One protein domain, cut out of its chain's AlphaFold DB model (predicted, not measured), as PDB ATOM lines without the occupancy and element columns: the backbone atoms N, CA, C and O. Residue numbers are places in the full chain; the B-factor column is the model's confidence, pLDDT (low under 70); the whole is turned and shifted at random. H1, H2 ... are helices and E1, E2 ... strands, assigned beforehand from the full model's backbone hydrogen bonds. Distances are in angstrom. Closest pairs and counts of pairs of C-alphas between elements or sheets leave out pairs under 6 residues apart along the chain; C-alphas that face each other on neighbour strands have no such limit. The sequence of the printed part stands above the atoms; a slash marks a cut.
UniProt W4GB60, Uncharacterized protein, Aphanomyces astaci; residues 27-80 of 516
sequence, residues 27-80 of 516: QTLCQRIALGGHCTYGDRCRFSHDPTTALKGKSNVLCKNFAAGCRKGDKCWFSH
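AT A GLANCE: This is residues 27 to 80 of the 516 residues of an uncharacterized protein of Aphanomyces astaci (UniProt W4GB60). What shape is this? With little regular structure, it is a rod of two looped lobes end to end: E1, H1 and residues 35 to 50 in one, E2 and residues 63 to 80 in the other, with residues 51 to 58 between. What is it built of? The printed part has 54 residues with E1, H1 and E2 in that order; the class is mixed, with only 11 residues in named elements. How spread is it? It is loose, with a radius of gyration of the C-alphas of 14.4 A and spans of 44 by 18 by 13 A.

HOW THE PARTS SIT: What comes first? E1, residues 27 to 29, and H1, residues 31 to 34, meet only through their tight link. H1 is too short for an O i to N i+4 pair, and its one O i to N i+3 pair is not within hydrogen-bond range. Where is the last element? E2, residues 59 to 62, is apart from H1. The closest C-alphas of E1 and E2, those of Gln 27 and Ser 59, are 7.7 A apart; each strand pairs with no named strand.

IN THESE COORDINATES: Where does E1 begin? C-alpha 27 is at (136.792, 60.280, 140.407). Where does E2 end? C-alpha 62 is at (141.789, 67.813, 129.241); E2 measures 7.7 A, E1 6.3 A and H1 4.9 A from first to last C-alpha.

THE WHOLE: How large is it? The two C-alphas farthest apart, those of Thr 40 and Ala 68, are 44.1 A apart. Is it continuous and sure? The printed part has no cut, the link from H1 to E2 is long, and residues 51 to 60 have pLDDT under 70.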
ATOM      1  N   GLN A  27     138.036  60.444 141.181       71.81
ATOM      2  CA  GLN A  27     136.792  60.280 140.407       71.81
ATOM      3  C   GLN A  27     136.395  58.815 140.132       71.81
ATOM      4  O   GLN A  27     135.318  58.552 139.609       71.81
ATOM      5  N   THR A  28     137.231  57.839 140.484       80.75
ATOM      6  CA  THR A  28     136.828  56.431 140.520       80.75
ATOM      7  C   THR A  28     135.936  56.190 141.742       80.75
ATOM      8  O   THR A  28     136.347  56.485 142.865       80.75
ATOM      9  N   LEU A  29     134.739  55.628 141.532       87.31
ATOM     10  CA  LEU A  29     133.826  55.222 142.608       87.31
ATOM     11  C   LEU A  29     134.501  54.182 143.516       87.31
ATOM     12  O   LEU A  29     135.166  53.262 143.033       87.31
ATOM     13  N   CYS A  30     134.316  54.300 144.830       88.25
ATOM     14  CA  CYS A  30     134.828  53.348 145.805       88.25
ATOM     15  C   CYS A  30     134.265  51.959 145.517       88.25
ATOM     16  O   CYS A  30     133.055  51.757 145.591       88.25
ATOM     17  N   GLN A  31     135.143  50.995 145.221       88.19
ATOM     18  CA  GLN A  31     134.749  49.670 144.738       88.19
ATOM     19  C   GLN A  31     133.738  48.967 145.655       88.19
ATOM     20  O   GLN A  31     132.871  48.256 145.162       88.19
ATOM     21  N   ARG A  32     133.794  49.188 146.976       89.06
ATOM     22  CA  ARG A  32     132.822  48.586 147.897       89.06
ATOM     23  C   ARG A  32     131.444  49.260 147.835       89.06
ATOM     24  O   ARG A  32     130.452  48.543 147.834       89.06
ATOM     25  N   ILE A  33     131.376  50.587 147.691       87.50
ATOM     26  CA  ILE A  33     130.098  51.303 147.495       87.50
ATOM     27  C   ILE A  33     129.536  51.041 146.090       87.50
ATOM     28  O   ILE A  33     128.337  50.846 145.935       87.50
ATOM     29  N   ALA A  34     130.402  50.899 145.081       84.75
ATOM     30  CA  ALA A  34     130.032  50.430 143.743       84.75
ATOM     31  C   ALA A  34     129.426  49.007 143.735       84.75
ATOM     32  O   ALA A  34     128.718  48.652 142.798       84.75
ATOM     33  N   LEU A  35     129.700  48.211 144.775       85.69
ATOM     34  CA  LEU A  35     129.126  46.885 145.035       85.69
ATOM     35  C   LEU A  35     127.991  46.924 146.086       85.69
ATOM     36  O   LEU A  35     127.618  45.883 146.617       85.69
ATOM     37  N   GLY A  36     127.461  48.107 146.421       81.75
ATOM     38  CA  GLY A  36     126.355  48.285 147.373       81.75
ATOM     39  C   GLY A  36     126.711  48.114 148.858       81.75
ATOM     40  O   GLY A  36     125.818  48.116 149.699       81.75
ATOM     41  N   GLY A  37     127.994  47.963 149.208       85.44
ATOM     42  CA  GLY A  37     128.456  47.710 150.577       85.44
ATOM     43  C   GLY A  37     129.082  48.924 151.277       85.44
ATOM     44  O   GLY A  37     129.697  49.786 150.650       85.44
ATOM     45  N   HIS A  38     129.004  48.962 152.610       89.06
ATOM     46  CA  HIS A  38     129.528  50.071 153.418       89.06
ATOM     47  C   HIS A  38     131.072  50.166 153.396       89.06
ATOM     48  O   HIS A  38     131.799  49.209 153.689       89.06
ATOM     49  N   CYS A  39     131.611  51.346 153.084       90.38
ATOM     50  CA  CYS A  39     133.056  51.576 153.080       90.38
ATOM     51  C   CYS A  39     133.603  51.774 154.504       90.38
ATOM     52  O   CYS A  39     133.298  52.766 155.163       90.38
ATOM     53  N   THR A  40     134.491  50.885 154.960       89.44
ATOM     54  CA  THR A  40     135.131  50.966 156.294       89.44
ATOM     55  C   THR A  40     136.095  52.144 156.466       89.44
ATOM     56  O   THR A  40     136.540  52.402 157.579       89.44
ATOM     57  N   TYR A  41     136.422  52.871 155.395       85.25
ATOM     58  CA  TYR A  41     137.262  54.070 155.467       85.25
ATOM     59  C   TYR A  41     136.459  55.360 155.720       85.25
ATOM     60  O   TYR A  41     137.063  56.372 156.085       85.25
ATOM     61  N   GLY A  42     135.126  55.334 155.565       84.25
ATOM     62  CA  GLY A  42     134.277  56.530 155.647       84.25
ATOM     63  C   GLY A  42     134.749  57.628 154.690       84.25
ATOM     64  O   GLY A  42     135.313  57.337 153.635       84.25
ATOM     65  N   ASP A  43     134.606  58.892 155.080       81.75
ATOM     66  CA  ASP A  43     135.027  60.053 154.277       81.75
ATOM     67  C   ASP A  43     136.543  60.160 154.051       81.75
ATOM     68  O   ASP A  43     136.996  60.941 153.217       81.75
ATOM     69  N   ARG A  44     137.340  59.331 154.742       82.50
ATOM     70  CA  ARG A  44     138.783  59.169 154.492       82.50
ATOM     71  C   ARG A  44     139.078  58.199 153.342       82.50
ATOM     72  O   ARG A  44     140.241  57.868 153.108       82.50
ATOM     73  N   CYS A  45     138.061  57.696 152.639       85.25
ATOM     74  CA  CYS A  45     138.279  56.880 151.455       85.25
ATOM     75  C   CYS A  45     138.958  57.694 150.344       85.25
ATOM     76  O   CYS A  45     138.576  58.820 150.036       85.25
ATOM     77  N   ARG A  46     139.952  57.086 149.690       87.19
ATOM     78  CA  ARG A  46     140.669  57.667 148.542       87.19
ATOM     79  C   ARG A  46     139.770  57.870 147.313       87.19
ATOM     80  O   ARG A  46     140.118  58.648 146.428       87.19
ATOM     81  N   PHE A  47     138.657  57.146 147.262       86.31
ATOM     82  CA  PHE A  47     137.734  57.007 146.141       86.31
ATOM     83  C   PHE A  47     136.407  57.704 146.452       86.31
ATOM     84  O   PHE A  47     136.008  57.741 147.616       86.31
ATOM     85  N   SER A  48     135.705  58.229 145.441       86.25
ATOM     86  CA  SER A  48     134.406  58.871 145.689       86.25
ATOM     87  C   SER A  48     133.380  57.874 146.242       86.25
ATOM     88  O   SER A  48     133.394  56.688 145.907       86.25
ATOM     89  N   HIS A  49     132.490  58.360 147.101       86.31
ATOM     90  CA  HIS A  49     131.332  57.625 147.614       86.31
ATOM     91  C   HIS A  49     130.029  58.004 146.895       86.31
ATOM     92  O   HIS A  49     129.026  57.319 147.069       86.31
ATOM     93  N   ASP A  50     130.056  59.054 146.074       80.31
ATOM     94  CA  ASP A  50     128.896  59.573 145.360       80.31
ATOM     95  C   ASP A  50     128.935  59.116 143.884       80.31
ATOM     96  O   ASP A  50     129.917  59.394 143.182       80.31
ATOM     97  N   PRO A  51     127.902  58.412 143.376       68.94
ATOM     98  CA  PRO A  51     127.847  57.985 141.978       68.94
ATOM     99  C   PRO A  51     127.728  59.149 140.979       68.94
ATOM    100  O   PRO A  51     127.980  58.937 139.793       68.94
ATOM    101  N   THR A  52     127.375  60.361 141.423       68.25
ATOM    102  CA  THR A  52     127.299  61.567 140.582       68.25
ATOM    103  C   THR A  52     128.667  62.228 140.382       68.25
ATOM    104  O   THR A  52     128.973  62.650 139.267       68.25
ATOM    105  N   THR A  53     129.534  62.257 141.406       64.69
ATOM    106  CA  THR A  53     130.902  62.814 141.280       64.69
ATOM    107  C   THR A  53     131.906  61.798 140.722       64.69
ATOM    108  O   THR A  53     132.966  62.169 140.203       64.69
ATOM    109  N   ALA A  54     131.563  60.507 140.755       65.56
ATOM    110  CA  ALA A  54     132.387  59.419 140.243       65.56
ATOM    111  C   ALA A  54     132.321  59.247 138.705       65.56
ATOM    112  O   ALA A  54     131.753  58.278 138.189       65.56
ATOM    113  N   LEU A  55     132.926  60.177 137.954       62.75
ATOM    114  CA  LEU A  55     132.974  60.121 136.485       62.75
ATOM    115  C   LEU A  55     133.547  58.788 135.962       62.75
ATOM    116  O   LEU A  55     134.708  58.435 136.180       62.75
ATOM    117  N   LYS A  56     132.723  58.060 135.200       56.28
ATOM    118  CA  LYS A  56     132.984  56.679 134.768       56.28
ATOM    119  C   LYS A  56     134.098  56.574 133.714       56.28
ATOM    120  O   LYS A  56     133.837  56.495 132.515       56.28
ATOM    121  N   GLY A  57     135.347  56.522 134.177       57.16
ATOM    122  CA  GLY A  57     136.521  56.137 133.379       57.16
ATOM    123  C   GLY A  57     137.100  57.224 132.467       57.16
ATOM    124  O   GLY A  57     137.901  56.908 131.590       57.16
ATOM    125  N   LYS A  58     136.718  58.492 132.660       60.38
ATOM    126  CA  LYS A  58     137.298  59.647 131.956       60.38
ATOM    127  C   LYS A  58     138.008  60.541 132.963       60.38
ATOM    128  O   LYS A  58     137.420  60.935 133.963       60.38
ATOM    129  N   SER A  59     139.277  60.835 132.708       68.44
ATOM    130  CA  SER A  59     140.080  61.686 133.584       68.44
ATOM    131  C   SER A  59     139.736  63.168 133.404       68.44
ATOM    132  O   SER A  59     139.584  63.644 132.279       68.44
ATOM    133  N   ASN A  60     139.689  63.902 134.522       68.44
ATOM    134  CA  ASN A  60     139.518  65.362 134.585       68.44
ATOM    135  C   ASN A  60     140.555  66.150 133.742       68.44
ATOM    136  O   ASN A  60     140.349  67.300 133.374       68.44
ATOM    137  N   VAL A  61     141.685  65.522 133.405       80.06
ATOM    138  CA  VAL A  61     142.726  66.117 132.561       80.06
ATOM    139  C   VAL A  61     142.211  66.261 131.125       80.06
ATOM    140  O   VAL A  61     141.915  65.263 130.465       80.06
ATOM    141  N   LEU A  62     142.148  67.501 130.628       82.88
ATOM    142  CA  LEU A  62     141.789  67.813 129.241       82.88
ATOM    143  C   LEU A  62     142.746  67.125 128.250       82.88
ATOM    144  O   LEU A  62     143.963  67.071 128.461       82.88
ATOM    145  N   CYS A  63     142.220  66.608 127.139       85.25
ATOM    146  CA  CYS A  63     143.043  65.959 126.126       85.25
ATOM    147  C   CYS A  63     143.967  66.973 125.442       85.25
ATOM    148  O   CYS A  63     143.508  67.890 124.766       85.25
ATOM    149  N   LYS A  64     145.283  66.743 125.521       85.81
ATOM    150  CA  LYS A  64     146.303  67.569 124.844       85.81
ATOM    151  C   LYS A  64     146.095  67.685 123.327       85.81
ATOM    152  O   LYS A  64     146.532  68.659 122.730       85.81
ATOM    153  N   ASN A  65     145.406  66.717 122.720       83.75
ATOM    154  CA  ASN A  65     145.113  66.681 121.289       83.75
ATOM    155  C   ASN A  65     143.666  67.101 120.964       83.75
ATOM    156  O   ASN A  65     143.234  66.906 119.832       83.75
ATOM    157  N   PHE A  66     142.906  67.660 121.918       82.44
ATOM    158  CA  PHE A  66     141.536  68.137 121.690       82.44
ATOM    159  C   PHE A  66     141.491  69.186 120.567       82.44
ATOM    160  O   PHE A  66     140.882  68.944 119.527       82.44
ATOM    161  N   ALA A  67     142.253  70.274 120.717       79.75
ATOM    162  CA  ALA A  67     142.375  71.346 119.721       79.75
ATOM    163  C   ALA A  67     143.028  70.910 118.389       79.75
ATOM    164  O   ALA A  67     142.976  71.646 117.412       79.75
ATOM    165  N   ALA A  68     143.637  69.718 118.340       80.25
ATOM    166  CA  ALA A  68     144.320  69.166 117.167       80.25
ATOM    167  C   ALA A  68     143.551  68.000 116.507       80.25
ATOM    168  O   ALA A  68     144.130  67.251 115.720       80.25
ATOM    169  N   GLY A  69     142.272  67.804 116.850       84.50
ATOM    170  CA  GLY A  69     141.453  66.707 116.327       84.50
ATOM    171  C   GLY A  69     141.811  65.354 116.951       84.50
ATOM    172  O   GLY A  69     142.504  64.521 116.359       84.50
ATOM    173  N   CYS A  70     141.323  65.097 118.166       87.88
ATOM    174  CA  CYS A  70     141.599  63.844 118.865       87.88
ATOM    175  C   CYS A  70     140.959  62.632 118.160       87.88
ATOM    176  O   CYS A  70     139.773  62.346 118.328       87.88
ATOM    177  N   ARG A  71     141.784  61.838 117.457       85.50
ATOM    178  CA  ARG A  71     141.398  60.612 116.720       85.50
ATOM    179  C   ARG A  71     140.680  59.524 117.545       85.50
ATOM    180  O   ARG A  71     140.261  58.523 116.976       85.50
ATOM    181  N   LYS A  72     140.566  59.672 118.871       82.19
ATOM    182  CA  LYS A  72     139.831  58.742 119.750       82.19
ATOM    183  C   LYS A  72     138.376  59.160 120.011       82.19
ATOM    184  O   LYS A  72     137.631  58.347 120.553       82.19
ATOM    185  N   GLY A  73     137.970  60.380 119.636       78.31
ATOM    186  CA  GLY A  73     136.608  60.890 119.855       78.31
ATOM    187  C   GLY A  73     136.142  60.717 121.305       78.31
ATOM    188  O   GLY A  73     136.935  60.833 122.240       78.31
ATOM    189  N   ASP A  74     134.880  60.346 121.502       75.75
ATOM    190  CA  ASP A  74     134.273  60.146 122.830       75.75
ATOM    191  C   ASP A  74     134.834  58.952 123.617       75.75
ATOM    192  O   ASP A  74     134.543  58.805 124.808       75.75
ATOM    193  N   LYS A  75     135.653  58.118 122.960       76.44
ATOM    194  CA  LYS A  75     136.407  56.994 123.538       76.44
ATOM    195  C   LYS A  75     137.800  57.428 124.030       76.44
ATOM    196  O   LYS A  75     138.642  56.588 124.348       76.44
ATOM    197  N   CYS A  76     138.081  58.733 124.068       81.81
ATOM    198  CA  CYS A  76     139.275  59.276 124.702       81.81
ATOM    199  C   CYS A  76     139.224  59.109 126.234       81.81
ATOM    200  O   CYS A  76     138.180  59.273 126.860       81.81
ATOM    201  N   TRP A  77     140.380  58.812 126.834       81.31
ATOM    202  CA  TRP A  77     140.577  58.703 128.290       81.31
ATOM    203  C   TRP A  77     140.652  60.072 128.994       81.31
ATOM    204  O   TRP A  77     140.527  60.179 130.215       81.31
ATOM    205  N   PHE A  78     140.887  61.128 128.221       81.56
ATOM    206  CA  PHE A  78     141.043  62.511 128.663       81.56
ATOM    207  C   PHE A  78     139.806  63.313 128.257       81.56
ATOM    208  O   PHE A  78     139.253  63.050 127.186       81.56
ATOM    209  N   SER A  79     139.374  64.279 129.075       82.75
ATOM    210  CA  SER A  79     138.174  65.064 128.759       82.75
ATOM    211  C   SER A  79     138.331  65.854 127.451       82.75
ATOM    212  O   SER A  79     139.419  66.334 127.121       82.75
ATOM    213  N   HIS A  80     137.234  65.983 126.708       78.50
ATOM    214  CA  HIS A  80     137.084  66.883 125.556       78.50
ATOM    215  C   HIS A  80     136.122  68.042 125.853       78.50
ATOM    216  O   HIS A  80     135.892  68.880 124.992       78.50
TER     217      HIS A  80